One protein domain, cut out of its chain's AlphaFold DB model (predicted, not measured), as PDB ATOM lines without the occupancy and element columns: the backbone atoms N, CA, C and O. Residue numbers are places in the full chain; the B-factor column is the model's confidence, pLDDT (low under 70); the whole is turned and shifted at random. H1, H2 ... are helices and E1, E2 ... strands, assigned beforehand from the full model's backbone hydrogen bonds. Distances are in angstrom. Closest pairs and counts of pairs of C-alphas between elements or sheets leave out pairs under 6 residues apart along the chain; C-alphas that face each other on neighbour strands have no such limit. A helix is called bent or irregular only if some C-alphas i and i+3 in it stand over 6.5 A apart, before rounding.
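What this domain is: This is residues 299 to 407 and 418 to 516 of the 518 residues of an uncharacterized protein of seawater metagenome (UniProt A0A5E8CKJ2). What does the model look like as a whole? A body of crossed helices is built round the long helix H4, on which H1, H7, H9 and H10 pack, with H8 packed on H1, H9 and H10. The strand hairpin E1 E2 and the short helices H2 and H3 lie where H4 begins, H5 and H6 near where it ends, and residues 502 to 516, which hold H11, stick out. What is it made of, and how large is it? The printed part has 208 residues with eleven named helices and two named strands, in the order H1 H2 H3 E1 E2 H4 H5 H6 H7 H8 H9 H10 H11; its class is mostly helix and its one sheet, E1 - E2, is antiparallel. It is compact, with a radius of gyration of the C-alphas of 18.7 A and spans of 55 by 47 by 27 A.

How they stand to each other: What meets the first helix? H1, residues 299 to 308, and H4, residues 340 to 362, are the hub, touching five helices each. They touch each other through residues 341 to 345 of H4 alone, the closest C-alphas being those of Leu 304 and Val 344, 6.8 A apart. H1 and H2, residues 312 to 318, touch only at the corner, and only just, with 3 pairs of C-alphas within 8 A, the closest Leu 306 and Leu 312 at 4.7 A. What else touches H4? H10, residues 473 to 486, touches its residues 343 to 350, closest at C-alphas 347 and 479, 4.8 A, and is only just about perpendicular at 72 degrees. H7, residues 423 to 432, touches its residues 348 to 356 at a steep tilt of 58 degrees, opposite ways, closest at C-alphas 352 and 427, 5.5 A. H9, residues 459 to 468, touches its residues 350 to 358 at a steep tilt of 39 degrees, opposite ways, closest at C-alphas 354 and 467, 5.7 A, and H5, residues 373 to 377, only just touches Leu 362, with 3 pairs of C-alphas within 8 A, the closest 362 and 376 at 6.8 A. How do the remaining helices stand? H8, residues 435 to 454, and H6, residues 381 to 407, touch at a steep tilt of 66 degrees, opposite ways, with the C-alphas of Glu 382 and Phe 441 closest at 5.2 A. H3, residues 320 to 325, touches H2 only at the corner, closest at C-alphas 316 and 322, 6.3 A, while H11, residues 506 to 516, touches no helix. What do the backbone N and O atoms show? E1, residues 327 to 330, and E2, residues 333 to 339, form an antiparallel hairpin, with N 328 and O 338 at 2.8 A and N 338 and O 328 at 2.9 A, within hydrogen-bond range. Every O i to N i+4 pair is within that range in H1, H2, H4, H5, H6, H7, H8 and H10. The counts are 3 of 6 in H9, 4 of 7 in H11 and 0 of 2 in H3, where 2 of 3 O i to N i+3 pairs are within range.

Where its parts are: Where are the anchor points? H1 begins at C-alpha 299, (23.202, 44.139, -30.429), H4 at C-alpha 340, (19.816, 33.803, -34.906), and H11 ends at C-alpha 516, (-6.594, 64.909, -52.872). Which elements are long, and is any irregular? From first to last C-alpha H6 measures 39.0 A, H4 32.7 A, H8 28.8 A and H10 19.9 A. H3 is irregular, with C-alphas 321 and 324 at 7.7 A.

The domain as a whole: How far does it reach? The two C-alphas farthest apart, those of Met 335 and Asn 407, are 60.9 A apart. Is the printed part continuous? Residues 408 to 417 are cut out, with 14.7 A between C-alphas 407 and 418; of the links printed whole, H10 to H11, with 19 residues, is long. Where is confidence low? The mean pLDDT of the printed part is 87.7, and residues 418 to 419 and 499 to 516 are under 70.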
ATOM      1  N   ILE A 299      22.756  44.883 -29.245       91.38
ATOM      2  CA  ILE A 299      23.202  44.139 -30.429       91.38
ATOM      3  C   ILE A 299      22.047  43.515 -31.228       91.38
ATOM      4  O   ILE A 299      22.120  43.417 -32.455       91.38
ATOM      5  N   TYR A 300      20.942  43.161 -30.564       94.50
ATOM      6  CA  TYR A 300      19.763  42.587 -31.215       94.50
ATOM      7  C   TYR A 300      19.072  43.603 -32.127       94.50
ATOM      8  O   TYR A 300      18.502  43.232 -33.154       94.50
ATOM      9  N   LYS A 301      19.169  44.900 -31.833       94.94
ATOM     10  CA  LYS A 301      18.717  45.938 -32.764       94.94
ATOM     11  C   LYS A 301      19.607  46.011 -34.007       94.94
ATOM     12  O   LYS A 301      19.102  46.116 -35.124       94.94
ATOM     13  N   GLY A 302      20.918  45.845 -33.832       93.38
ATOM     14  CA  GLY A 302      21.865  45.689 -34.937       93.38
ATOM     15  C   GLY A 302      21.518  44.507 -35.851       93.38
ATOM     16  O   GLY A 302      21.514  44.654 -37.073       93.38
ATOM     17  N   PHE A 303      21.143  43.347 -35.298       95.69
ATOM     18  CA  PHE A 303      20.758  42.182 -36.111       95.69
ATOM     19  C   PHE A 303      19.505  42.425 -36.956       95.69
ATOM     20  O   PHE A 303      19.454  41.977 -38.101       95.69
ATOM     21  N   LEU A 304      18.522  43.171 -36.437       96.81
ATOM     22  CA  LEU A 304      17.368  43.598 -37.234       96.81
ATOM     23  C   LEU A 304      17.822  44.451 -38.427       96.81
ATOM     24  O   LEU A 304      17.358  44.222 -39.544       96.81
ATOM     25  N   LYS A 305      18.771  45.375 -38.220       94.56
ATOM     26  CA  LYS A 305      19.315  46.216 -39.293       94.56
ATOM     27  C   LYS A 305      20.082  45.413 -40.346       94.56
ATOM     28  O   LYS A 305      19.850  45.613 -41.536       94.56
ATOM     29  N   LEU A 306      20.934  44.467 -39.943       92.06
ATOM     30  CA  LEU A 306      21.613  43.577 -40.899       92.06
ATOM     31  C   LEU A 306      20.630  42.687 -41.642       92.06
ATOM     32  O   LEU A 306      20.821  42.396 -42.821       92.06
ATOM     33  N   TYR A 307      19.569  42.243 -40.968       95.94
ATOM     34  CA  TYR A 307      18.531  41.483 -41.635       95.94
ATOM     35  C   TYR A 307      17.843  42.346 -42.687       95.94
ATOM     36  O   TYR A 307      17.697  41.879 -43.809       95.94
ATOM     37  N   GLN A 308      17.501  43.608 -42.397       94.06
ATOM     38  CA  GLN A 308      16.952  44.553 -43.382       94.06
ATOM     39  C   GLN A 308      17.847  44.695 -44.623       94.06
ATOM     40  O   GLN A 308      17.326  44.673 -45.736       94.06
ATOM     41  N   THR A 309      19.174  44.720 -44.458       89.00
ATOM     42  CA  THR A 309      20.136  44.844 -45.570       89.00
ATOM     43  C   THR A 309      20.594  43.517 -46.184       89.00
ATOM     44  O   THR A 309      21.405  43.538 -47.097       89.00
ATOM     45  N   ASN A 310      20.047  42.375 -45.745       90.88
ATOM     46  CA  ASN A 310      20.440  41.016 -46.160       90.88
ATOM     47  C   ASN A 310      21.866  40.583 -45.760       90.88
ATOM     48  O   ASN A 310      22.343  39.572 -46.259       90.88
ATOM     49  N   ASN A 311      22.507  41.266 -44.808       89.25
ATOM     50  CA  ASN A 311      23.896  41.002 -44.409       89.25
ATOM     51  C   ASN A 311      24.023  40.157 -43.125       89.25
ATOM     52  O   ASN A 311      25.130  39.838 -42.701       89.25
ATOM     53  N   LEU A 312      22.909  39.791 -42.469       92.44
ATOM     54  CA  LEU A 312      22.949  39.127 -41.155       92.44
ATOM     55  C   LEU A 312      23.615  37.743 -41.194       92.44
ATOM     56  O   LEU A 312      24.378  37.410 -40.289       92.44
ATOM     57  N   SER A 313      23.308  36.934 -42.212       91.81
ATOM     58  CA  SER A 313      23.862  35.580 -42.335       91.81
ATOM     59  C   SER A 313      25.379  35.622 -42.491       91.81
ATOM     60  O   SER A 313      26.092  34.981 -41.720       91.81
ATOM     61  N   ASP A 314      25.863  36.417 -43.444       88.06
ATOM     62  CA  ASP A 314      27.291  36.528 -43.746       88.06
ATOM     63  C   ASP A 314      28.056  37.088 -42.547       88.06
ATOM     64  O   ASP A 314      29.074  36.529 -42.137       88.06
ATOM     65  N   TYR A 315      27.492  38.112 -41.900       85.62
ATOM     66  CA  TYR A 315      28.055  38.688 -40.688       85.62
ATOM     67  C   TYR A 315      28.271  37.650 -39.580       85.62
ATOM     68  O   TYR A 315      29.368  37.550 -39.029       85.62
ATOM     69  N   LEU A 316      27.244  36.857 -39.260       89.31
ATOM     70  CA  LEU A 316      27.345  35.847 -38.208       89.31
ATOM     71  C   LEU A 316      28.298  34.710 -38.586       89.31
ATOM     72  O   LEU A 316      28.899  34.112 -37.700       89.31
ATOM     73  N   GLN A 317      28.455  34.389 -39.872       87.75
ATOM     74  CA  GLN A 317      29.363  33.330 -40.315       87.75
ATOM     75  C   GLN A 317      30.835  33.747 -40.228       87.75
ATOM     76  O   GLN A 317      31.657  32.950 -39.768       87.75
ATOM     77  N   ASN A 318      31.154  34.982 -40.620       84.38
ATOM     78  CA  ASN A 318      32.535  35.438 -40.775       84.38
ATOM     79  C   ASN A 318      33.086  36.176 -39.547       84.38
ATOM     80  O   ASN A 318      34.305  36.243 -39.370       84.38
ATOM     81  N   ASN A 319      32.229  36.717 -38.674       79.62
ATOM     82  CA  ASN A 319      32.686  37.487 -37.523       79.62
ATOM     83  C   ASN A 319      32.853  36.616 -36.268       79.62
ATOM     84  O   ASN A 319      31.904  36.369 -35.522       79.62
ATOM     85  N   LYS A 320      34.093  36.180 -36.008       77.88
ATOM     86  CA  LYS A 320      34.444  35.320 -34.858       77.88
ATOM     87  C   LYS A 320      34.058  35.926 -33.507       77.88
ATOM     88  O   LYS A 320      33.700  35.195 -32.589       77.88
ATOM     89  N   ASN A 321      34.065  37.255 -33.390       75.19
ATOM     90  CA  ASN A 321      33.669  37.941 -32.155       75.19
ATOM     91  C   ASN A 321      32.181  37.731 -31.820       75.19
ATOM     92  O   ASN A 321      31.766  37.972 -30.688       75.19
ATOM     93  N   PHE A 322      31.391  37.242 -32.781       80.31
ATOM     94  CA  PHE A 322      29.958  37.012 -32.651       80.31
ATOM     95  C   PHE A 322      29.571  35.530 -32.692       80.31
ATOM     96  O   PHE A 322      28.391  35.209 -32.829       80.31
ATOM     97  N   ASP A 323      30.524  34.613 -32.481       81.88
ATOM     98  CA  ASP A 323      30.247  33.171 -32.414       81.88
ATOM     99  C   ASP A 323      29.179  32.823 -31.361       81.88
ATOM    100  O   ASP A 323      28.319  31.971 -31.600       81.88
ATOM    101  N   LEU A 324      29.169  33.536 -30.227       85.75
ATOM    102  CA  LEU A 324      28.154  33.389 -29.174       85.75
ATOM    103  C   LEU A 324      26.748  33.815 -29.621       85.75
ATOM    104  O   LEU A 324      25.765  33.353 -29.052       85.75
ATOM    105  N   TYR A 325      26.650  34.654 -30.653       88.44
ATOM    106  CA  TYR A 325      25.396  35.168 -31.198       88.44
ATOM    107  C   TYR A 325      24.951  34.440 -32.464       88.44
ATOM    108  O   TYR A 325      23.956  34.835 -33.064       88.44
ATOM    109  N   LYS A 326      25.618  33.352 -32.871       92.31
ATOM    110  CA  LYS A 326      25.088  32.447 -33.909       92.31
ATOM    111  C   LYS A 326      23.790  31.778 -33.465       92.31
ATOM    112  O   LYS A 326      22.962  31.411 -34.296       92.31
ATOM    113  N   LYS A 327      23.612  31.626 -32.149       94.38
ATOM    114  CA  LYS A 327      22.384  31.110 -31.556       94.38
ATOM    115  C   LYS A 327      21.851  32.033 -30.469       94.38
ATOM    116  O   LYS A 327      22.612  32.571 -29.676       94.38
ATOM    117  N   ILE A 328      20.530  32.125 -30.379       94.44
ATOM    118  CA  ILE A 328      19.819  32.796 -29.295       94.44
ATOM    119  C   ILE A 328      19.309  31.734 -28.327       94.44
ATOM    120  O   ILE A 328      18.528  30.853 -28.698       94.44
ATOM    121  N   VAL A 329      19.768  31.811 -27.081       94.12
ATOM    122  CA  VAL A 329      19.318  30.934 -25.995       94.12
ATOM    123  C   VAL A 329      17.943  31.390 -25.517       94.12
ATOM    124  O   VAL A 329      17.699  32.584 -25.348       94.12
ATOM    125  N   ASN A 330      17.033  30.450 -25.283       93.38
ATOM    126  CA  ASN A 330      15.730  30.758 -24.711       93.38
ATOM    127  C   ASN A 330      15.894  31.169 -23.230       93.38
ATOM    128  O   ASN A 330      16.359  30.353 -22.431       93.38
ATOM    129  N   PRO A 331      15.482  32.387 -22.823       89.44
ATOM    130  CA  PRO A 331      15.664  32.861 -21.448       89.44
ATOM    131  C   PRO A 331      14.876  32.044 -20.411       89.44
ATOM    132  O   PRO A 331      15.245  32.018 -19.242       89.44
ATOM    133  N   HIS A 332      13.817  31.342 -20.825       88.06
ATOM    134  CA  HIS A 332      13.004  30.496 -19.945       88.06
ATOM    135  C   HIS A 332      13.420  29.019 -19.953       88.06
ATOM    136  O   HIS A 332      12.968  28.249 -19.109       88.06
ATOM    137  N   ASN A 333      14.249  28.604 -20.914       92.31
ATOM    138  CA  ASN A 333      14.760  27.242 -21.017       92.31
ATOM    139  C   ASN A 333      16.156  27.262 -21.646       92.31
ATOM    140  O   ASN A 333      16.299  27.141 -22.861       92.31
ATOM    141  N   THR A 334      17.190  27.379 -20.818       92.00
ATOM    142  CA  THR A 334      18.580  27.539 -21.276       92.00
ATOM    143  C   THR A 334      19.139  26.325 -22.023       92.00
ATOM    144  O   THR A 334      20.159  26.441 -22.698       92.00
ATOM    145  N   MET A 335      18.466  25.171 -21.951       93.62
ATOM    146  CA  MET A 335      18.801  23.978 -22.738       93.62
ATOM    147  C   MET A 335      18.393  24.109 -24.210       93.62
ATOM    148  O   MET A 335      18.800  23.303 -25.046       93.62
ATOM    149  N   GLU A 336      17.568  25.102 -24.533       94.56
ATOM    150  CA  GLU A 336      17.065  25.359 -25.869       94.56
ATOM    151  C   GLU A 336      17.734  26.601 -26.465       94.56
ATOM    152  O   GLU A 336      17.770  27.675 -25.861       94.56
ATOM    153  N   SER A 337      18.246  26.458 -27.684       94.44
ATOM    154  CA  SER A 337      18.829  27.557 -28.446       94.44
ATOM    155  C   SER A 337      18.453  27.443 -29.915       94.44
ATOM    156  O   SER A 337      18.283  26.340 -30.443       94.44
ATOM    157  N   PHE A 338      18.324  28.588 -30.570       96.38
ATOM    158  CA  PHE A 338      17.858  28.690 -31.947       96.38
ATOM    159  C   PHE A 338      18.829  29.491 -32.786       96.38
ATOM    160  O   PHE A 338      19.470  30.397 -32.273       96.38
ATOM    161  N   ASP A 339      18.919  29.173 -34.072       96.06
ATOM    162  CA  ASP A 339      19.702  29.965 -35.015       96.06
ATOM    163  C   ASP A 339      19.208  31.422 -35.052       96.06
ATOM    164  O   ASP A 339      18.002  31.686 -35.122       96.06
ATOM    165  N   THR A 340      20.139  32.372 -34.976       96.69
ATOM    166  CA  THR A 340      19.816  33.803 -34.906       96.69
ATOM    167  C   THR A 340      19.162  34.304 -36.187       96.69
ATOM    168  O   THR A 340      18.169  35.027 -36.104       96.69
ATOM    169  N   VAL A 341      19.642  33.879 -37.362       97.19
ATOM    170  CA  VAL A 341      19.053  34.269 -38.656       97.19
ATOM    171  C   VAL A 341      17.615  33.774 -38.739       97.19
ATOM    172  O   VAL A 341      16.715  34.557 -39.030       97.19
ATOM    173  N   GLY A 342      17.380  32.502 -38.409       97.56
ATOM    174  CA  GLY A 342      16.043  31.911 -38.374       97.56
ATOM    175  C   GLY A 342      15.114  32.577 -37.358       97.56
ATOM    176  O   GLY A 342      13.921  32.730 -37.613       97.56
ATOM    177  N   THR A 343      15.649  33.024 -36.220       98.00
ATOM    178  CA  THR A 343      14.868  33.726 -35.192       98.00
ATOM    179  C   THR A 343      14.458  35.130 -35.652       98.00
ATOM    180  O   THR A 343      13.301  35.516 -35.479       98.00
ATOM    181  N   VAL A 344      15.366  35.881 -36.284       98.06
ATOM    182  CA  VAL A 344      15.049  37.196 -36.868       98.06
ATOM    183  C   VAL A 344      14.082  37.052 -38.047       98.06
ATOM    184  O   VAL A 344      13.102  37.786 -38.138       98.06
ATOM    185  N   ASP A 345      14.288  36.064 -38.915       98.00
ATOM    186  CA  ASP A 345      13.381  35.753 -40.024       98.00
ATOM    187  C   ASP A 345      11.959  35.428 -39.537       98.00
ATOM    188  O   ASP A 345      10.973  35.949 -40.067       98.00
ATOM    189  N   ALA A 346      11.845  34.634 -38.468       98.06
ATOM    190  CA  ALA A 346      10.571  34.354 -37.818       98.06
ATOM    191  C   ALA A 346       9.884  35.635 -37.329       98.06
ATOM    192  O   ALA A 346       8.676  35.787 -37.526       98.06
ATOM    193  N   LEU A 347      10.642  36.570 -36.748       98.06
ATOM    194  CA  LEU A 347      10.124  37.868 -36.322       98.06
ATOM    195  C   LEU A 347       9.535  38.647 -37.503       98.06
ATOM    196  O   LEU A 347       8.381  39.066 -37.427       98.06
ATOM    197  N   PHE A 348      10.265  38.782 -38.615       98.19
ATOM    198  CA  PHE A 348       9.762  39.494 -39.797       98.19
ATOM    199  C   PHE A 348       8.513  38.819 -40.379       98.19
ATOM    200  O   PHE A 348       7.535  39.501 -40.694       98.19
ATOM    201  N   LYS A 349       8.490  37.484 -40.471       97.50
ATOM    202  CA  LYS A 349       7.338  36.719 -40.982       97.50
ATOM    203  C   LYS A 349       6.098  36.854 -40.102       97.50
ATOM    204  O   LYS A 349       4.998  37.050 -40.629       97.50
ATOM    205  N   VAL A 350       6.260  36.759 -38.780       97.94
ATOM    206  CA  VAL A 350       5.159  36.926 -37.821       97.94
ATOM    207  C   VAL A 350       4.632  38.352 -37.883       97.94
ATOM    208  O   VAL A 350       3.451  38.523 -38.167       97.94
ATOM    209  N   CYS A 351       5.487  39.365 -37.725       97.75
ATOM    210  CA  CYS A 351       5.068  40.767 -37.762       97.75
ATOM    211  C   CYS A 351       4.372  41.125 -39.080       97.75
ATOM    212  O   CYS A 351       3.323  41.765 -39.070       97.75
ATOM    213  N   THR A 352       4.894  40.650 -40.213       97.56
ATOM    214  CA  THR A 352       4.262  40.833 -41.529       97.56
ATOM    215  C   THR A 352       2.859  40.225 -41.562       97.56
ATOM    216  O   THR A 352       1.901  40.881 -41.981       97.56
ATOM    217  N   SER A 353       2.724  38.975 -41.113       96.69
ATOM    218  CA  SER A 353       1.447  38.255 -41.122       96.69
ATOM    219  C   SER A 353       0.434  38.909 -40.190       96.69
ATOM    220  O   SER A 353      -0.694  39.178 -40.596       96.69
ATOM    221  N   GLU A 354       0.843  39.220 -38.961       96.81
ATOM    222  CA  GLU A 354      -0.025  39.841 -37.969       96.81
ATOM    223  C   GLU A 354      -0.497  41.219 -38.429       96.81
ATOM    224  O   GLU A 354      -1.694  41.497 -38.395       96.81
ATOM    225  N   THR A 355       0.404  42.049 -38.958       96.75
ATOM    226  CA  THR A 355       0.042  43.389 -39.434       96.75
ATOM    227  C   THR A 355      -0.889  43.322 -40.650       96.75
ATOM    228  O   THR A 355      -1.836  44.103 -40.753       96.75
ATOM    229  N   TYR A 356      -0.702  42.352 -41.554       95.88
ATOM    230  CA  TYR A 356      -1.619  42.142 -42.680       95.88
ATOM    231  C   TYR A 356      -3.026  41.735 -42.226       95.88
ATOM    232  O   TYR A 356      -4.033  42.211 -42.756       95.88
ATOM    233  N   GLU A 357      -3.114  40.841 -41.245       95.25
ATOM    234  CA  GLU A 357      -4.385  40.418 -40.663       95.25
ATOM    235  C   GLU A 357      -5.055  41.550 -39.882       95.25
ATOM    236  O   GLU A 357      -6.257  41.776 -40.036       95.25
ATOM    237  N   GLN A 358      -4.277  42.328 -39.130       95.56
ATOM    238  CA  GLN A 358      -4.746  43.525 -38.440       95.56
ATOM    239  C   GLN A 358      -5.320  44.542 -39.430       95.56
ATOM    240  O   GLN A 358      -6.440  45.023 -39.248       95.56
ATOM    241  N   PHE A 359      -4.621  44.795 -40.540       95.06
ATOM    242  CA  PHE A 359      -5.104  45.671 -41.604       95.06
ATOM    243  C   PHE A 359      -6.453  45.199 -42.169       95.06
ATOM    244  O   PHE A 359      -7.354  46.008 -42.379       95.06
ATOM    245  N   LYS A 360      -6.645  43.886 -42.361       93.31
ATOM    246  CA  LYS A 360      -7.915  43.305 -42.844       93.31
ATOM    247  C   LYS A 360      -9.077  43.427 -41.864       93.31
ATOM    248  O   LYS A 360     -10.229  43.492 -42.302       93.31
ATOM    249  N   LEU A 361      -8.796  43.415 -40.563       94.12
ATOM    250  CA  LEU A 361      -9.810  43.632 -39.529       94.12
ATOM    251  C   LEU A 361     -10.254  45.097 -39.486       94.12
ATOM    252  O   LEU A 361     -11.433  45.386 -39.282       94.12
ATOM    253  N   LEU A 362      -9.316  46.015 -39.709       94.75
ATOM    254  CA  LEU A 362      -9.545  47.450 -39.600       94.75
ATOM    255  C   LEU A 362     -10.097  48.071 -40.879       94.75
ATOM    256  O   LEU A 362     -10.951  48.952 -40.790       94.75
ATOM    257  N   TRP A 363      -9.682  47.599 -42.057       93.50
ATOM    258  CA  TRP A 363     -10.092  48.149 -43.349       93.50
ATOM    259  C   TRP A 363     -10.597  47.088 -44.318       93.50
ATOM    260  O   TRP A 363     -10.135  45.950 -44.400       93.50
ATOM    261  N   ASP A 364     -11.569  47.489 -45.127       88.94
ATOM    262  CA  ASP A 364     -12.023  46.693 -46.250       88.94
ATOM    263  C   ASP A 364     -11.018  46.748 -47.409       88.94
ATOM    264  O   ASP A 364     -10.863  47.790 -48.037       88.94
ATOM    265  N   ILE A 365     -10.386  45.627 -47.766       84.75
ATOM    266  CA  ILE A 365      -9.420  45.588 -48.883       84.75
ATOM    267  C   ILE A 365     -10.041  46.046 -50.220       84.75
ATOM    268  O   ILE A 365      -9.346  46.605 -51.068       84.75
ATOM    269  N   LYS A 366     -11.343  45.831 -50.453       82.00
ATOM    270  CA  LYS A 366     -11.966  46.181 -51.742       82.00
ATOM    271  C   LYS A 366     -12.229  47.682 -51.845       82.00
ATOM    272  O   LYS A 366     -11.985  48.288 -52.884       82.00
ATOM    273  N   THR A 367     -12.744  48.277 -50.776       83.19
ATOM    274  CA  THR A 367     -13.236  49.660 -50.774       83.19
ATOM    275  C   THR A 367     -12.267  50.644 -50.124       83.19
ATOM    276  O   THR A 367     -12.293  51.821 -50.473       83.19
ATOM    277  N   GLY A 368     -11.389  50.184 -49.233       82.38
ATOM    278  CA  GLY A 368     -10.521  51.009 -48.390       82.38
ATOM    279  C   GLY A 368     -11.247  51.640 -47.196       82.38
ATOM    280  O   GLY A 368     -10.661  52.460 -46.490       82.38
ATOM    281  N   LYS A 369     -12.526  51.298 -46.973       88.31
ATOM    282  CA  LYS A 369     -13.337  51.865 -45.887       88.31
ATOM    283  C   LYS A 369     -12.968  51.253 -44.538       88.31
ATOM    284  O   LYS A 369     -12.720  50.051 -44.444       88.31
ATOM    285  N   HIS A 370     -12.975  52.088 -43.504       92.12
ATOM    286  CA  HIS A 370     -12.725  51.676 -42.125       92.12
ATOM    287  C   HIS A 370     -13.883  50.807 -41.608       92.12
ATOM    288  O   HIS A 370     -15.035  51.236 -41.633       92.12
ATOM    289  N   LYS A 371     -13.575  49.591 -41.147       93.56
ATOM    290  CA  LYS A 371     -14.521  48.591 -40.633       93.56
ATOM    291  C   LYS A 371     -14.629  48.603 -39.113       93.56
ATOM    292  O   LYS A 371     -15.734  48.704 -38.599       93.56
ATOM    293  N   ASN A 372     -13.504  48.523 -38.401       92.25
ATOM    294  CA  ASN A 372     -13.504  48.337 -36.948       92.25
ATOM    295  C   ASN A 372     -12.810  49.500 -36.224       92.25
ATOM    296  O   ASN A 372     -11.635  49.413 -35.879       92.25
ATOM    297  N   LYS A 373     -13.536  50.613 -36.053       93.00
ATOM    298  CA  LYS A 373     -13.024  51.828 -35.388       93.00
ATOM    299  C   LYS A 373     -12.712  51.599 -33.911       93.00
ATOM    300  O   LYS A 373     -11.750  52.152 -33.404       93.00
ATOM    301  N   GLU A 374     -13.497  50.760 -33.247       93.12
ATOM    302  CA  GLU A 374     -13.308  50.456 -31.831       93.12
ATOM    303  C   GLU A 374     -11.962  49.763 -31.592       93.12
ATOM    304  O   GLU A 374     -11.177  50.211 -30.766       93.12
ATOM    305  N   LEU A 375     -11.637  48.739 -32.392       93.38
ATOM    306  CA  LEU A 375     -10.335  48.072 -32.324       93.38
ATOM    307  C   LEU A 375      -9.178  49.033 -32.615       93.38
ATOM    308  O   LEU A 375      -8.141  48.930 -31.971       93.38
ATOM    309  N   TYR A 376      -9.350  49.958 -33.564       93.94
ATOM    310  CA  TYR A 376      -8.330  50.956 -33.894       93.94
ATOM    311  C   TYR A 376      -7.970  51.837 -32.690       93.94
ATOM    312  O   TYR A 376      -6.801  52.166 -32.500       93.94
ATOM    313  N   ASN A 377      -8.954  52.172 -31.852       92.75
ATOM    314  CA  ASN A 377      -8.742  53.007 -30.670       92.75
ATOM    315  C   ASN A 377      -7.917  52.301 -29.586       92.75
ATOM    316  O   ASN A 377      -7.198  52.972 -28.858       92.75
ATOM    317  N   TYR A 378      -7.950  50.966 -29.529       93.81
ATOM    318  CA  TYR A 378      -7.103  50.175 -28.628       93.81
ATOM    319  C   TYR A 378      -5.661  50.002 -29.123       93.81
ATOM    320  O   TYR A 378      -4.848  49.402 -28.424       93.81
ATOM    321  N   LEU A 379      -5.330  50.463 -30.331       94.44
ATOM    322  CA  LEU A 379      -3.971  50.357 -30.849       94.44
ATOM    323  C   LEU A 379      -3.094  51.490 -30.335       94.44
ATOM    324  O   LEU A 379      -3.516  52.649 -30.290       94.44
ATOM    325  N   THR A 380      -1.843  51.157 -30.035       95.38
ATOM    326  CA  THR A 380      -0.824  52.162 -29.731       95.38
ATOM    327  C   THR A 380      -0.501  53.003 -30.965       95.38
ATOM    328  O   THR A 380      -0.802  52.618 -32.105       95.38
ATOM    329  N   GLN A 381       0.154  54.137 -30.739       94.88
ATOM    330  CA  GLN A 381       0.586  55.031 -31.806       94.88
ATOM    331  C   GLN A 381       1.487  54.322 -32.831       94.88
ATOM    332  O   GLN A 381       1.268  54.449 -34.032       94.88
ATOM    333  N   GLU A 382       2.415  53.470 -32.389       96.19
ATOM    334  CA  GLU A 382       3.342  52.740 -33.266       96.19
ATOM    335  C   GLU A 382       2.611  51.791 -34.226       96.19
ATOM    336  O   GLU A 382       2.961  51.688 -35.404       96.19
ATOM    337  N   HIS A 383       1.560  51.113 -33.748       95.81
ATOM    338  CA  HIS A 383       0.717  50.277 -34.607       95.81
ATOM    339  C   HIS A 383      -0.054  51.130 -35.614       95.81
ATOM    340  O   HIS A 383      -0.135  50.776 -36.792       95.81
ATOM    341  N   LYS A 384      -0.631  52.251 -35.163       95.19
ATOM    342  CA  LYS A 384      -1.392  53.170 -36.018       95.19
ATOM    343  C   LYS A 384      -0.513  53.736 -37.134       95.19
ATOM    344  O   LYS A 384      -0.946  53.723 -38.286       95.19
ATOM    345  N   GLU A 385       0.713  54.148 -36.821       94.50
ATOM    346  CA  GLU A 385       1.698  54.644 -37.789       94.50
ATOM    347  C   GLU A 385       2.062  53.593 -38.840       94.50
ATOM    348  O   GLU A 385       1.979  53.865 -40.042       94.50
ATOM    349  N   LEU A 386       2.398  52.371 -38.414       95.94
ATOM    350  CA  LEU A 386       2.738  51.292 -39.342       95.94
ATOM    351  C   LEU A 386       1.556  50.950 -40.264       95.94
ATOM    352  O   LEU A 386       1.712  50.814 -41.479       95.94
ATOM    353  N   LEU A 387       0.350  50.842 -39.705       95.50
ATOM    354  CA  LEU A 387      -0.860  50.569 -40.481       95.50
ATOM    355  C   LEU A 387      -1.191  51.705 -41.455       95.50
ATOM    356  O   LEU A 387      -1.706  51.446 -42.546       95.50
ATOM    357  N   PHE A 388      -0.881  52.949 -41.094       93.31
ATOM    358  CA  PHE A 388      -1.029  54.097 -41.978       93.31
ATOM    359  C   PHE A 388      -0.053  54.033 -43.160       93.31
ATOM    360  O   PHE A 388      -0.478  54.220 -44.300       93.31
ATOM    361  N   ALA A 389       1.209  53.653 -42.931       92.81
ATOM    362  CA  ALA A 389       2.173  53.412 -44.008       92.81
ATOM    363  C   ALA A 389       1.684  52.319 -44.979       92.81
ATOM    364  O   ALA A 389       1.680  52.505 -46.198       92.81
ATOM    365  N   ILE A 390       1.152  51.212 -44.449       94.62
ATOM    366  CA  ILE A 390       0.549  50.132 -45.252       94.62
ATOM    367  C   ILE A 390      -0.658  50.634 -46.052       94.62
ATOM    368  O   ILE A 390      -0.848  50.266 -47.216       94.62
ATOM    369  N   ARG A 391      -1.484  51.499 -45.453       91.94
ATOM    370  CA  ARG A 391      -2.623  52.127 -46.129       91.94
ATOM    371  C   ARG A 391      -2.169  53.016 -47.291       91.94
ATOM    372  O   ARG A 391      -2.829  53.007 -48.331       91.94
ATOM    373  N   GLY A 392      -1.046  53.719 -47.144       90.62
ATOM    374  CA  GLY A 392      -0.390  54.462 -48.224       90.62
ATOM    375  C   GLY A 392      -0.041  53.559 -49.410       90.62
ATOM    376  O   GLY A 392      -0.498  53.814 -50.525       90.62
ATOM    377  N   ILE A 393       0.646  52.437 -49.154       91.56
ATOM    378  CA  ILE A 393       0.985  51.431 -50.181       91.56
ATOM    379  C   ILE A 393      -0.278  50.913 -50.882       91.56
ATOM    380  O   ILE A 393      -0.326  50.805 -52.110       91.56
ATOM    381  N   TYR A 394      -1.331  50.610 -50.116       92.50
ATOM    382  CA  TYR A 394      -2.613  50.176 -50.671       92.50
ATOM    383  C   TYR A 394      -3.194  51.202 -51.657       92.50
ATOM    384  O   TYR A 394      -3.624  50.824 -52.753       92.50
ATOM    385  N   PHE A 395      -3.220  52.487 -51.292       90.06
ATOM    386  CA  PHE A 395      -3.783  53.529 -52.150       90.06
ATOM    387  C   PHE A 395      -2.917  53.825 -53.369       90.06
ATOM    388  O   PHE A 395      -3.480  53.977 -54.453       90.06
ATOM    389  N   GLN A 396      -1.591  53.821 -53.227       88.56
ATOM    390  CA  GLN A 396      -0.668  53.949 -54.353       88.56
ATOM    391  C   GLN A 396      -0.949  52.865 -55.403       88.56
ATOM    392  O   GLN A 396      -1.248  53.159 -56.560       88.56
ATOM    393  N   LYS A 397      -0.996  51.603 -54.974       88.75
ATOM    394  CA  LYS A 397      -1.298  50.461 -55.846       88.75
ATOM    395  C   LYS A 397      -2.679  50.537 -56.486       88.75
ATOM    396  O   LYS A 397      -2.863  50.163 -57.648       88.75
ATOM    397  N   LYS A 398      -3.673  51.020 -55.738       85.94
ATOM    398  CA  LYS A 398      -5.027  51.243 -56.252       85.94
ATOM    399  C   LYS A 398      -5.051  52.346 -57.315       85.94
ATOM    400  O   LYS A 398      -5.746  52.178 -58.317       85.94
ATOM    401  N   ALA A 399      -4.304  53.432 -57.120       86.00
ATOM    402  CA  ALA A 399      -4.172  54.516 -58.088       86.00
ATOM    403  C   ALA A 399      -3.496  54.027 -59.377       86.00
ATOM    404  O   ALA A 399      -4.066  54.189 -60.454       86.00
ATOM    405  N   GLU A 400      -2.372  53.314 -59.266       84.88
ATOM    406  CA  GLU A 400      -1.683  52.676 -60.400       84.88
ATOM    407  C   GLU A 400      -2.623  51.766 -61.202       84.88
ATOM    408  O   GLU A 400      -2.666  51.822 -62.432       84.88
ATOM    409  N   TYR A 401      -3.444  50.957 -60.521       84.31
ATOM    410  CA  TYR A 401      -4.442  50.111 -61.179       84.31
ATOM    411  C   TYR A 401      -5.487  50.917 -61.956       84.31
ATOM    412  O   TYR A 401      -5.839  50.543 -63.076       84.31
ATOM    413  N   ILE A 402      -5.994  52.012 -61.382       83.94
ATOM    414  CA  ILE A 402      -6.978  52.880 -62.042       83.94
ATOM    415  C   ILE A 402      -6.356  53.544 -63.277       83.94
ATOM    416  O   ILE A 402      -6.985  53.539 -64.336       83.94
ATOM    417  N   THR A 403      -5.131  54.059 -63.167       83.50
ATOM    418  CA  THR A 403      -4.390  54.681 -64.275       83.50
ATOM    419  C   THR A 403      -4.132  53.679 -65.398       83.50
ATOM    420  O   THR A 403      -4.498  53.927 -66.546       83.50
ATOM    421  N   ASN A 404      -3.626  52.488 -65.072       81.31
ATOM    422  CA  ASN A 404      -3.380  51.431 -66.056       81.31
ATOM    423  C   ASN A 404      -4.671  50.942 -66.721       81.31
ATOM    424  O   ASN A 404      -4.683  50.646 -67.915       81.31
ATOM    425  N   LYS A 405      -5.784  50.894 -65.979       81.19
ATOM    426  CA  LYS A 405      -7.095  50.547 -66.538       81.19
ATOM    427  C   LYS A 405      -7.604  51.601 -67.527       81.19
ATOM    428  O   LYS A 405      -8.211  51.216 -68.519       81.19
ATOM    429  N   LYS A 406      -7.367  52.894 -67.271       78.81
ATOM    430  CA  LYS A 406      -7.720  53.988 -68.196       78.81
ATOM    431  C   LYS A 406      -6.839  53.992 -69.452       78.81
ATOM    432  O   LYS A 406      -7.342  54.250 -70.540       78.81
ATOM    433  N   ASN A 407      -5.554  53.665 -69.316       72.31
ATOM    434  CA  ASN A 407      -4.604  53.675 -70.435       72.31
ATOM    435  C   ASN A 407      -4.746  52.447 -71.357       72.31
ATOM    436  O   ASN A 407      -4.590  52.570 -72.568       72.31
ATOM    437  N   ARG A 418      -5.449  42.751 -61.023       63.12
ATOM    438  CA  ARG A 418      -5.910  43.557 -59.882       63.12
ATOM    439  C   ARG A 418      -4.710  43.895 -58.995       63.12
ATOM    440  O   ARG A 418      -4.100  42.986 -58.434       63.12
ATOM    441  N   SER A 419      -4.412  45.183 -58.847       65.00
ATOM    442  CA  SER A 419      -3.422  45.649 -57.877       65.00
ATOM    443  C   SER A 419      -4.073  45.643 -56.497       65.00
ATOM    444  O   SER A 419      -4.934  46.467 -56.190       65.00
ATOM    445  N   VAL A 420      -3.753  44.624 -55.707       81.25
ATOM    446  CA  VAL A 420      -4.235  44.451 -54.332       81.25
ATOM    447  C   VAL A 420      -3.015  44.415 -53.427       81.25
ATOM    448  O   VAL A 420      -1.998  43.846 -53.818       81.25
ATOM    449  N   LEU A 421      -3.133  44.995 -52.230       89.25
ATOM    450  CA  LEU A 421      -2.129  44.876 -51.176       89.25
ATOM    451  C   LEU A 421      -1.819  43.393 -50.911       89.25
ATOM    452  O   LEU A 421      -2.705  42.617 -50.530       89.25
ATOM    453  N   LYS A 422      -0.562  43.009 -51.131       92.25
ATOM    454  CA  LYS A 422      -0.034  41.664 -50.906       92.25
ATOM    455  C   LYS A 422       0.734  41.624 -49.592       92.25
ATOM    456  O   LYS A 422       1.284  42.625 -49.149       92.25
ATOM    457  N   ILE A 423       0.843  40.432 -49.012       93.06
ATOM    458  CA  ILE A 423       1.671  40.207 -47.822       93.06
ATOM    459  C   ILE A 423       3.150  40.551 -48.072       93.06
ATOM    460  O   ILE A 423       3.806  41.095 -47.191       93.06
ATOM    461  N   SER A 424       3.647  40.322 -49.295       95.00
ATOM    462  CA  SER A 424       5.003  40.704 -49.709       95.00
ATOM    463  C   SER A 424       5.242  42.208 -49.612       95.00
ATOM    464  O   SER A 424       6.340  42.618 -49.283       95.00
ATOM    465  N   ASP A 425       4.219  43.034 -49.843       94.56
ATOM    466  CA  ASP A 425       4.364  44.493 -49.775       94.56
ATOM    467  C   ASP A 425       4.638  44.958 -48.343       94.56
ATOM    468  O   ASP A 425       5.410  45.882 -48.115       94.56
ATOM    469  N   ILE A 426       4.019  44.288 -47.370       96.44
ATOM    470  CA  ILE A 426       4.234  44.554 -45.947       96.44
ATOM    471  C   ILE A 426       5.603  44.031 -45.520       96.44
ATOM    472  O   ILE A 426       6.289  44.689 -44.747       96.44
ATOM    473  N   TYR A 427       6.026  42.882 -46.047       96.94
ATOM    474  CA  TYR A 427       7.364  42.362 -45.792       96.94
ATOM    475  C   TYR A 427       8.448  43.336 -46.282       96.94
ATOM    476  O   TYR A 427       9.342  43.689 -45.518       96.94
ATOM    477  N   GLU A 428       8.325  43.844 -47.514       95.31
ATOM    478  CA  GLU A 428       9.240  44.857 -48.062       95.31
ATOM    479  C   GLU A 428       9.175  46.187 -47.295       95.31
ATOM    480  O   GLU A 428      10.200  46.847 -47.096       95.31
ATOM    481  N   LEU A 429       7.996  46.564 -46.783       95.25
ATOM    482  CA  LEU A 429       7.882  47.695 -45.861       95.25
ATOM    483  C   LEU A 429       8.719  47.451 -44.603       95.25
ATOM    484  O   LEU A 429       9.532  48.297 -44.268       95.25
ATOM    485  N   PHE A 430       8.600  46.297 -43.940       96.31
ATOM    486  CA  PHE A 430       9.432  45.969 -42.773       96.31
ATOM    487  C   PHE A 430      10.932  45.975 -43.098       96.31
ATOM    488  O   PHE A 430      11.742  46.428 -42.286       96.31
ATOM    489  N   LYS A 431      11.314  45.509 -44.293       94.75
ATOM    490  CA  LYS A 431      12.703  45.517 -44.779       94.75
ATOM    491  C   LYS A 431      13.269  46.926 -44.967       94.75
ATOM    492  O   LYS A 431      14.470  47.107 -44.813       94.75
ATOM    493  N   SER A 432      12.418  47.906 -45.253       90.56
ATOM    494  CA  SER A 432      12.792  49.314 -45.449       90.56
ATOM    495  C   SER A 432      12.380  50.238 -44.296       90.56
ATOM    496  O   SER A 432      12.682  51.429 -44.330       90.56
ATOM    497  N   TYR A 433      11.710  49.708 -43.268       92.44
ATOM    498  CA  TYR A 433      11.175  50.491 -42.158       92.44
ATOM    499  C   TYR A 433      12.297  51.086 -41.307       92.44
ATOM    500  O   TYR A 433      13.330  50.446 -41.096       92.44
ATOM    501  N   ASP A 434      12.088  52.294 -40.785       90.56
ATOM    502  CA  ASP A 434      13.045  52.900 -39.859       90.56
ATOM    503  C   ASP A 434      13.277  51.978 -38.652       90.56
ATOM    504  O   ASP A 434      12.334  51.424 -38.082       90.56
ATOM    505  N   ILE A 435      14.541  51.800 -38.268       93.31
ATOM    506  CA  ILE A 435      14.915  50.806 -37.261       93.31
ATOM    507  C   ILE A 435      14.415  51.178 -35.862       93.31
ATOM    508  O   ILE A 435      14.038  50.292 -35.097       93.31
ATOM    509  N   ASN A 436      14.354  52.473 -35.534       91.56
ATOM    510  CA  ASN A 436      13.829  52.935 -34.249       91.56
ATOM    511  C   ASN A 436      12.310  52.768 -34.210       91.56
ATOM    512  O   ASN A 436      11.767  52.300 -33.213       91.56
ATOM    513  N   LYS A 437      11.618  53.065 -35.318       94.06
ATOM    514  CA  LYS A 437      10.181  52.787 -35.445       94.06
ATOM    515  C   LYS A 437       9.872  51.292 -35.394       94.06
ATOM    516  O   LYS A 437       8.868  50.905 -34.802       94.06
ATOM    517  N   LEU A 438      10.717  50.448 -35.989       96.44
ATOM    518  CA  LEU A 438      10.581  48.993 -35.920       96.44
ATOM    519  C   LEU A 438      10.755  48.493 -34.485       96.44
ATOM    520  O   LEU A 438       9.936  47.713 -34.010       96.44
ATOM    521  N   GLU A 439      11.791  48.951 -33.787       95.81
ATOM    522  CA  GLU A 439      12.009  48.638 -32.374       95.81
ATOM    523  C   GLU A 439      10.820  49.082 -31.510       95.81
ATOM    524  O   GLU A 439      10.271  48.266 -30.770       95.81
ATOM    525  N   ALA A 440      10.361  50.328 -31.652       95.94
ATOM    526  CA  ALA A 440       9.207  50.849 -30.919       95.94
ATOM    527  C   ALA A 440       7.937  50.025 -31.195       95.94
ATOM    528  O   ALA A 440       7.222  49.641 -30.266       95.94
ATOM    529  N   PHE A 441       7.700  49.653 -32.458       97.62
ATOM    530  CA  PHE A 441       6.617  48.745 -32.834       97.62
ATOM    531  C   PHE A 441       6.755  47.368 -32.171       97.62
ATOM    532  O   PHE A 441       5.777  46.848 -31.641       97.62
ATOM    533  N   LEU A 442       7.950  46.768 -32.152       98.00
ATOM    534  CA  LEU A 442       8.184  45.468 -31.514       98.00
ATOM    535  C   LEU A 442       7.978  45.527 -29.995       98.00
ATOM    536  O   LEU A 442       7.414  44.591 -29.419       98.00
ATOM    537  N   LYS A 443       8.391  46.629 -29.360       97.19
ATOM    538  CA  LYS A 443       8.148  46.898 -27.940       97.19
ATOM    539  C   LYS A 443       6.650  46.976 -27.668       97.19
ATOM    540  O   LYS A 443       6.126  46.223 -26.846       97.19
ATOM    541  N   SER A 444       5.948  47.807 -28.434       96.94
ATOM    542  CA  SER A 444       4.495  47.947 -28.361       96.94
ATOM    543  C   SER A 444       3.773  46.617 -28.599       96.94
ATOM    544  O   SER A 444       2.879  46.252 -27.843       96.94
ATOM    545  N   ARG A 445       4.194  45.824 -29.590       96.38
ATOM    546  CA  ARG A 445       3.636  44.494 -29.861       96.38
ATOM    547  C   ARG A 445       3.732  43.580 -28.636       96.38
ATOM    548  O   ARG A 445       2.757  42.902 -28.314       96.38
ATOM    549  N   LYS A 446       4.884  43.551 -27.952       96.19
ATOM    550  CA  LYS A 446       5.073  42.765 -26.719       96.19
ATOM    551  C   LYS A 446       4.088  43.215 -25.630       96.19
ATOM    552  O   LYS A 446       3.388  42.376 -25.068       96.19
ATOM    553  N   LEU A 447       3.952  44.524 -25.418       96.81
ATOM    554  CA  LEU A 447       3.001  45.099 -24.458       96.81
ATOM    555  C   LEU A 447       1.535  44.804 -24.827       96.81
ATOM    556  O   LEU A 447       0.737  44.424 -23.972       96.81
ATOM    557  N   MET A 448       1.169  44.900 -26.106       95.69
ATOM    558  CA  MET A 448      -0.179  44.576 -26.590       95.69
ATOM    559  C   MET A 448      -0.538  43.105 -26.348       95.69
ATOM    560  O   MET A 448      -1.681  42.799 -26.013       95.69
ATOM    561  N   ILE A 449       0.421  42.180 -26.463       95.00
ATOM    562  CA  ILE A 449       0.202  40.766 -26.120       95.00
ATOM    563  C   ILE A 449      -0.093  40.607 -24.622       95.00
ATOM    564  O   ILE A 449      -1.009  39.863 -24.259       95.00
ATOM    565  N   ASN A 450       0.627  41.323 -23.755       95.31
ATOM    566  CA  ASN A 450       0.358  41.325 -22.316       95.31
ATOM    567  C   ASN A 450      -1.046  41.867 -22.014       95.31
ATOM    568  O   ASN A 450      -1.812  41.226 -21.290       95.31
ATOM    569  N   LEU A 451      -1.433  42.979 -22.649       95.31
ATOM    570  CA  LEU A 451      -2.775  43.551 -22.531       95.31
ATOM    571  C   LEU A 451      -3.859  42.546 -22.939       95.31
ATOM    572  O   LEU A 451      -4.812  42.330 -22.196       95.31
ATOM    573  N   VAL A 452      -3.694  41.870 -24.078       94.81
ATOM    574  CA  VAL A 452      -4.615  40.823 -24.548       94.81
ATOM    575  C   VAL A 452      -4.731  39.672 -23.545       94.81
ATOM    576  O   VAL A 452      -5.810  39.095 -23.377       94.81
ATOM    577  N   ASN A 453      -3.641  39.312 -22.868       93.94
ATOM    578  CA  ASN A 453      -3.658  38.265 -21.850       93.94
ATOM    579  C   ASN A 453      -4.353  38.705 -20.552       93.94
ATOM    580  O   ASN A 453      -4.953  37.855 -19.885       93.94
ATOM    581  N   LYS A 454      -4.303  39.999 -20.219       94.56
ATOM    582  CA  LYS A 454      -4.962  40.605 -19.052       94.56
ATOM    583  C   LYS A 454      -6.462  40.815 -19.291       94.56
ATOM    584  O   LYS A 454      -7.286  40.388 -18.488       94.56
ATOM    585  N   GLU A 455      -6.824  41.347 -20.455       93.81
ATOM    586  CA  GLU A 455      -8.191  41.713 -20.851       93.81
ATOM    587  C   GLU A 455      -8.967  40.546 -21.487       93.81
ATOM    588  O   GLU A 455      -9.502  40.632 -22.596       93.81
ATOM    589  N   LYS A 456      -9.043  39.408 -20.784       93.06
ATOM    590  CA  LYS A 456      -9.671  38.171 -21.302       93.06
ATOM    591  C   LYS A 456     -11.152  38.326 -21.656       93.06
ATOM    592  O   LYS A 456     -11.649  37.599 -22.512       93.06
ATOM    593  N   ASN A 457     -11.838  39.262 -21.001       94.19
ATOM    594  CA  ASN A 457     -13.279  39.469 -21.137       94.19
ATOM    595  C   ASN A 457     -13.647  40.553 -22.160       94.19
ATOM    596  O   ASN A 457     -14.829  40.718 -22.448       94.19
ATOM    597  N   ASN A 458     -12.674  41.286 -22.714       93.44
ATOM    598  CA  ASN A 458     -12.930  42.329 -23.704       93.44
ATOM    599  C   ASN A 458     -12.938  41.715 -25.121       93.44
ATOM    600  O   ASN A 458     -11.868  41.408 -25.656       93.44
ATOM    601  N   PRO A 459     -14.111  41.525 -25.761       93.88
ATOM    602  CA  PRO A 459     -14.193  40.846 -27.054       93.88
ATOM    603  C   PRO A 459     -13.446  41.599 -28.160       93.88
ATOM    604  O   PRO A 459     -12.888  40.961 -29.053       93.88
ATOM    605  N   THR A 460     -13.386  42.931 -28.082       92.44
ATOM    606  CA  THR A 460     -12.694  43.784 -29.052       92.44
ATOM    607  C   THR A 460     -11.186  43.565 -28.979       92.44
ATOM    608  O   THR A 460     -10.568  43.265 -29.999       92.44
ATOM    609  N   ILE A 461     -10.594  43.604 -27.781       91.62
ATOM    610  CA  ILE A 461      -9.159  43.336 -27.586       91.62
ATOM    611  C   ILE A 461      -8.813  41.884 -27.948       91.62
ATOM    612  O   ILE A 461      -7.788  41.631 -28.582       91.62
ATOM    613  N   GLN A 462      -9.683  40.916 -27.633       94.94
ATOM    614  CA  GLN A 462      -9.451  39.507 -27.981       94.94
ATOM    615  C   GLN A 462      -9.381  39.247 -29.499       94.94
ATOM    616  O   GLN A 462      -8.809  38.234 -29.913       94.94
ATOM    617  N   LEU A 463      -9.863  40.162 -30.353       93.81
ATOM    618  CA  LEU A 463      -9.627  40.073 -31.799       93.81
ATOM    619  C   LEU A 463      -8.131  40.087 -32.133       93.81
ATOM    620  O   LEU A 463      -7.722  39.374 -33.049       93.81
ATOM    621  N   LEU A 464      -7.303  40.809 -31.372       91.81
ATOM    622  CA  LEU A 464      -5.849  40.825 -31.567       91.81
ATOM    623  C   LEU A 464      -5.221  39.459 -31.290       91.81
ATOM    624  O   LEU A 464      -4.335  39.028 -32.018       91.81
ATOM    625  N   LYS A 465      -5.748  38.705 -30.321       91.69
ATOM    626  CA  LYS A 465      -5.316  37.320 -30.081       91.69
ATOM    627  C   LYS A 465      -5.569  36.422 -31.288       91.69
ATOM    628  O   LYS A 465      -4.767  35.548 -31.615       91.69
ATOM    629  N   SER A 466      -6.709  36.627 -31.952       91.12
ATOM    630  CA  SER A 466      -7.098  35.833 -33.119       91.12
ATOM    631  C   SER A 466      -6.179  36.048 -34.325       91.12
ATOM    632  O   SER A 466      -6.078  35.159 -35.170       91.12
ATOM    633  N   ILE A 467      -5.487  37.193 -34.377       92.69
ATOM    634  CA  ILE A 467      -4.490  37.508 -35.400       92.69
ATOM    635  C   ILE A 467      -3.286  36.575 -35.252       92.69
ATOM    636  O   ILE A 467      -2.968  35.847 -36.192       92.69
ATOM    637  N   SER A 468      -2.681  36.518 -34.061       90.38
ATOM    638  CA  SER A 468      -1.523  35.656 -33.796       90.38
ATOM    639  C   SER A 468      -1.845  34.172 -33.988       90.38
ATOM    640  O   SER A 468      -0.988  33.414 -34.422       90.38
ATOM    641  N   ASN A 469      -3.092  33.738 -33.769       89.44
ATOM    642  CA  ASN A 469      -3.508  32.349 -34.023       89.44
ATOM    643  C   ASN A 469      -3.376  31.912 -35.496       89.44
ATOM    644  O   ASN A 469      -3.444  30.716 -35.777       89.44
ATOM    645  N   ARG A 470      -3.219  32.855 -36.436       88.69
ATOM    646  CA  ARG A 470      -2.961  32.565 -37.856       88.69
ATOM    647  C   ARG A 470      -1.478  32.351 -38.161       88.69
ATOM    648  O   ARG A 470      -1.150  31.949 -39.274       88.69
ATOM    649  N   CYS A 471      -0.598  32.613 -37.200       91.38
ATOM    650  CA  CYS A 471       0.836  32.399 -37.319       91.38
ATOM    651  C   CYS A 471       1.233  31.013 -36.806       91.38
ATOM    652  O   CYS A 471       0.590  30.428 -35.932       91.38
ATOM    653  N   ASP A 472       2.334  30.493 -37.342       94.62
ATOM    654  CA  ASP A 472       2.919  29.246 -36.866       94.62
ATOM    655  C   ASP A 472       3.409  29.389 -35.411       94.62
ATOM    656  O   ASP A 472       4.051  30.377 -35.039       94.62
ATOM    657  N   LYS A 473       3.102  28.391 -34.572       93.88
ATOM    658  CA  LYS A 473       3.413  28.418 -33.133       93.88
ATOM    659  C   LYS A 473       4.914  28.438 -32.847       93.88
ATOM    660  O   LYS A 473       5.322  29.035 -31.852       93.88
ATOM    661  N   VAL A 474       5.724  27.794 -33.686       95.31
ATOM    662  CA  VAL A 474       7.185  27.823 -33.563       95.31
ATOM    663  C   VAL A 474       7.681  29.233 -33.850       95.31
ATOM    664  O   VAL A 474       8.445  29.770 -33.055       95.31
ATOM    665  N   LEU A 475       7.182  29.885 -34.902       96.81
ATOM    666  CA  LEU A 475       7.578  31.263 -35.210       96.81
ATOM    667  C   LEU A 475       7.162  32.248 -34.104       96.81
ATOM    668  O   LEU A 475       7.953  33.113 -33.733       96.81
ATOM    669  N   LEU A 476       5.969  32.078 -33.520       96.06
ATOM    670  CA  LEU A 476       5.516  32.863 -32.360       96.06
ATOM    671  C   LEU A 476       6.421  32.683 -31.132       96.06
ATOM    672  O   LEU A 476       6.665  33.635 -30.391       96.06
ATOM    673  N   LYS A 477       6.938  31.472 -30.916       96.12
ATOM    674  CA  LYS A 477       7.915  31.209 -29.856       96.12
ATOM    675  C   LYS A 477       9.243  31.919 -30.135       96.12
ATOM    676  O   LYS A 477       9.795  32.539 -29.231       96.12
ATOM    677  N   LEU A 478       9.733  31.858 -31.373       97.44
ATOM    678  CA  LEU A 478      10.995  32.487 -31.775       97.44
ATOM    679  C   LEU A 478      10.962  34.011 -31.605       97.44
ATOM    680  O   LEU A 478      11.868  34.573 -30.995       97.44
ATOM    681  N   ILE A 479       9.893  34.682 -32.047       96.75
ATOM    682  CA  ILE A 479       9.745  36.131 -31.837       96.75
ATOM    683  C   ILE A 479       9.641  36.495 -30.348       96.75
ATOM    684  O   ILE A 479      10.190  37.514 -29.932       96.75
ATOM    685  N   ALA A 480       8.981  35.674 -29.522       95.69
ATOM    686  CA  ALA A 480       8.904  35.910 -28.079       95.69
ATOM    687  C   ALA A 480      10.289  35.820 -27.416       95.69
ATOM    688  O   ALA A 480      10.640  36.666 -26.594       95.69
ATOM    689  N   ILE A 481      11.105  34.842 -27.822       96.69
ATOM    690  CA  ILE A 481      12.498  34.725 -27.374       96.69
ATOM    691  C   ILE A 481      13.293  35.954 -27.819       96.69
ATOM    692  O   ILE A 481      13.938  36.591 -26.992       96.69
ATOM    693  N   TYR A 482      13.196  36.333 -29.094       97.56
ATOM    694  CA  TYR A 482      13.925  37.479 -29.632       97.56
ATOM    695  C   TYR A 482      13.591  38.785 -28.911       97.56
ATOM    696  O   TYR A 482      14.474  39.497 -28.453       97.56
ATOM    697  N   THR A 483      12.299  39.084 -28.766       96.56
ATOM    698  CA  THR A 483      11.826  40.312 -28.109       96.56
ATOM    699  C   THR A 483      12.107  40.332 -26.605       96.56
ATOM    700  O   THR A 483      12.112  41.401 -26.006       96.56
ATOM    701  N   SER A 484      12.381  39.182 -25.983       95.31
ATOM    702  CA  SER A 484      12.855  39.120 -24.593       95.31
ATOM    703  C   SER A 484      14.328  39.495 -24.454       95.31
ATOM    704  O   SER A 484      14.703  40.076 -23.447       95.31
ATOM    705  N   HIS A 485      15.144  39.212 -25.471       94.69
ATOM    706  CA  HIS A 485      16.523  39.700 -25.543       94.69
ATOM    707  C   HIS A 485      16.604  41.162 -25.978       94.69
ATOM    708  O   HIS A 485      17.450  41.900 -25.492       94.69
ATOM    709  N   LEU A 486      15.707  41.582 -26.876       95.19
ATOM    710  CA  LEU A 486      15.631  42.967 -27.336       95.19
ATOM    711  C   LEU A 486      15.128  43.915 -26.233       95.19
ATOM    712  O   LEU A 486      15.629  45.031 -26.147       95.19
ATOM    713  N   PHE A 487      14.180  43.458 -25.401       95.62
ATOM    714  CA  PHE A 487      13.579  44.210 -24.288       95.62
ATOM    715  C   PHE A 487      13.612  43.391 -22.985       95.62
ATOM    716  O   PHE A 487      12.570  42.852 -22.567       95.62
ATOM    717  N   PRO A 488      14.800  43.223 -22.372       93.62
ATOM    718  CA  PRO A 488      14.962  42.445 -21.145       93.62
ATOM    719  C   PRO A 488      14.306  43.109 -19.928       93.62
ATOM    720  O   PRO A 488      14.027  42.433 -18.941       93.62
ATOM    721  N   GLU A 489      14.039  44.413 -19.993       94.12
ATOM    722  CA  GLU A 489      13.386  45.183 -18.938       94.12
ATOM    723  C   GLU A 489      11.875  44.936 -18.852       94.12
ATOM    724  O   GLU A 489      11.279  45.164 -17.803       94.12
ATOM    725  N   LEU A 490      11.254  44.463 -19.939       95.06
ATOM    726  CA  LEU A 490       9.809  44.247 -20.002       95.06
ATOM    727  C   LEU A 490       9.396  42.883 -19.449       95.06
ATOM    728  O   LEU A 490       9.806  41.829 -19.953       95.06
ATOM    729  N   THR A 491       8.475  42.922 -18.494       93.00
ATOM    730  CA  THR A 491       7.820  41.787 -17.845       93.00
ATOM    731  C   THR A 491       6.445  41.493 -18.465       93.00
ATOM    732  O   THR A 491       5.998  42.160 -19.397       93.00
ATOM    733  N   ASN A 492       5.754  40.464 -17.961       91.44
ATOM    734  CA  ASN A 492       4.393  40.123 -18.398       91.44
ATOM    735  C   ASN A 492       3.309  41.027 -17.778       91.44
ATOM    736  O   ASN A 492       2.159  40.967 -18.211       91.44
ATOM    737  N   GLU A 493       3.660  41.829 -16.768       93.44
ATOM    738  CA  GLU A 493       2.731  42.748 -16.096       93.44
ATOM    739  C   GLU A 493       2.645  44.106 -16.804       93.44
ATOM    740  O   GLU A 493       1.646  44.818 -16.661       93.44
ATOM    741  N   ASP A 494       3.666  44.441 -17.595       95.81
ATOM    742  CA  ASP A 494       3.733  45.687 -18.349       95.81
ATOM    743  C   ASP A 494       2.706  45.686 -19.485       95.81
ATOM    744  O   ASP A 494       2.615  44.740 -20.273       95.81
ATOM    745  N   ILE A 495       1.936  46.768 -19.585       94.38
ATOM    746  CA  ILE A 495       0.909  46.999 -20.608       94.38
ATOM    747  C   ILE A 495       1.184  48.339 -21.304       94.38
ATOM    748  O   ILE A 495       1.914  49.159 -20.751       94.38
ATOM    749  N   PRO A 496       0.664  48.571 -22.520       93.00
ATOM    750  CA  PRO A 496       0.931  49.812 -23.224       93.00
ATOM    751  C   PRO A 496       0.120  50.957 -22.621       93.00
ATOM    752  O   PRO A 496      -1.028  50.761 -22.210       93.00
ATOM    753  N   ASP A 497       0.694  52.156 -22.655       87.06
ATOM    754  CA  ASP A 497      -0.033  53.389 -22.374       87.06
ATOM    755  C   ASP A 497      -0.971  53.671 -23.553       87.06
ATOM    756  O   ASP A 497      -0.558  54.100 -24.631       87.06
ATOM    757  N   ILE A 498      -2.248  53.341 -23.377       80.75
ATOM    758  CA  ILE A 498      -3.286  53.667 -24.351       80.75
ATOM    759  C   ILE A 498      -3.842  55.026 -23.953       80.75
ATOM    760  O   ILE A 498      -4.600  55.127 -22.989       80.75
ATOM    761  N   GLU A 499      -3.477  56.062 -24.704       67.38
ATOM    762  CA  GLU A 499      -4.154  57.354 -24.633       67.38
ATOM    763  C   GLU A 499      -5.626  57.150 -25.017       67.38
ATOM    764  O   GLU A 499      -5.987  57.006 -26.188       67.38
ATOM    765  N   THR A 500      -6.497  57.075 -24.014       50.38
ATOM    766  CA  THR A 500      -7.945  57.094 -24.205       50.38
ATOM    767  C   THR A 500      -8.388  58.538 -24.402       50.38
ATOM    768  O   THR A 500      -9.018  59.117 -23.521       50.38
ATOM    769  N   ASP A 501      -8.021  59.148 -25.526       44.59
ATOM    770  CA  ASP A 501      -8.430  60.519 -25.813       44.59
ATOM    771  C   ASP A 501      -9.818  60.567 -26.470       44.59
ATOM    772  O   ASP A 501     -10.050  60.039 -27.560       44.59
ATOM    773  N   GLU A 502     -10.739  61.280 -25.817       36.47
ATOM    774  CA  GLU A 502     -11.993  61.812 -26.376       36.47
ATOM    775  C   GLU A 502     -11.748  63.009 -27.331       36.47
ATOM    776  O   GLU A 502     -12.594  63.892 -27.470       36.47
ATOM    777  N   GLN A 503     -10.603  63.072 -28.019       34.47
ATOM    778  CA  GLN A 503     -10.301  64.110 -29.012       34.47
ATOM    779  C   GLN A 503     -10.436  63.532 -30.434       34.47
ATOM    780  O   GLN A 503      -9.902  62.462 -30.736       34.47
ATOM    781  N   PRO A 504     -11.198  64.179 -31.336       39.47
ATOM    782  CA  PRO A 504     -11.577  63.573 -32.599       39.47
ATOM    783  C   PRO A 504     -10.388  63.481 -33.560       39.47
ATOM    784  O   PRO A 504      -9.672  64.447 -33.799       39.47
ATOM    785  N   VAL A 505     -10.303  62.322 -34.217       44.41
ATOM    786  CA  VAL A 505      -9.442  61.896 -35.344       44.41
ATOM    787  C   VAL A 505      -9.471  62.847 -36.573       44.41
ATOM    788  O   VAL A 505      -9.000  62.511 -37.656       44.41
ATOM    789  N   GLN A 506     -10.008  64.061 -36.450       40.94
ATOM    790  CA  GLN A 506     -10.184  65.013 -37.544       40.94
ATOM    791  C   GLN A 506      -8.868  65.624 -38.054       40.94
ATOM    792  O   GLN A 506      -8.770  65.852 -39.253       40.94
ATOM    793  N   GLN A 507      -7.832  65.824 -37.231       37.62
ATOM    794  CA  GLN A 507      -6.615  66.518 -37.697       37.62
ATOM    795  C   GLN A 507      -5.784  65.722 -38.722       37.62
ATOM    796  O   GLN A 507      -5.403  66.277 -39.747       37.62
ATOM    797  N   LEU A 508      -5.611  64.408 -38.546       42.78
ATOM    798  CA  LEU A 508      -4.892  63.561 -39.519       42.78
ATOM    799  C   LEU A 508      -5.710  63.253 -40.786       42.78
ATOM    800  O   LEU A 508      -5.164  62.844 -41.810       42.78
ATOM    801  N   GLN A 509      -7.032  63.417 -40.725       39.06
ATOM    802  CA  GLN A 509      -7.925  63.179 -41.857       39.06
ATOM    803  C   GLN A 509      -8.006  64.407 -42.787       39.06
ATOM    804  O   GLN A 509      -8.131  64.243 -44.000       39.06
ATOM    805  N   VAL A 510      -7.843  65.615 -42.232       39.25
ATOM    806  CA  VAL A 510      -7.863  66.895 -42.962       39.25
ATOM    807  C   VAL A 510      -6.587  67.123 -43.787       39.25
ATOM    808  O   VAL A 510      -6.681  67.586 -44.923       39.25
ATOM    809  N   GLU A 511      -5.407  66.724 -43.299       37.91
ATOM    810  CA  GLU A 511      -4.134  66.919 -44.028       37.91
ATOM    811  C   GLU A 511      -4.052  66.121 -45.346       37.91
ATOM    812  O   GLU A 511      -3.412  66.543 -46.312       37.91
ATOM    813  N   MET A 512      -4.762  64.992 -45.445       39.38
ATOM    814  CA  MET A 512      -4.821  64.198 -46.677       39.38
ATOM    815  C   MET A 512      -5.966  64.576 -47.619       39.38
ATOM    816  O   MET A 512      -5.800  64.431 -48.829       39.38
ATOM    817  N   GLU A 513      -7.111  65.048 -47.118       36.94
ATOM    818  CA  GLU A 513      -8.180  65.539 -48.003       36.94
ATOM    819  C   GLU A 513      -7.727  66.798 -48.761       36.94
ATOM    820  O   GLU A 513      -8.045  66.938 -49.941       36.94
ATOM    821  N   ALA A 514      -6.863  67.626 -48.158       33.09
ATOM    822  CA  ALA A 514      -6.195  68.739 -48.838       33.09
ATOM    823  C   ALA A 514      -5.223  68.291 -49.952       33.09
ATOM    824  O   ALA A 514      -5.057  68.992 -50.943       33.09
ATOM    825  N   SER A 515      -4.636  67.094 -49.838       33.19
ATOM    826  CA  SER A 515      -3.717  66.526 -50.843       33.19
ATOM    827  C   SER A 515      -4.432  65.747 -51.961       33.19
ATOM    828  O   SER A 515      -3.798  65.306 -52.913       33.19
ATOM    829  N   GLN A 516      -5.750  65.536 -51.842       34.66
ATOM    830  CA  GLN A 516      -6.594  64.909 -52.872       34.66
ATOM    831  C   GLN A 516      -7.276  65.932 -53.792       34.66
ATOM    832  O   GLN A 516      -8.001  65.543 -54.708       34.66
TER     833      GLN A 516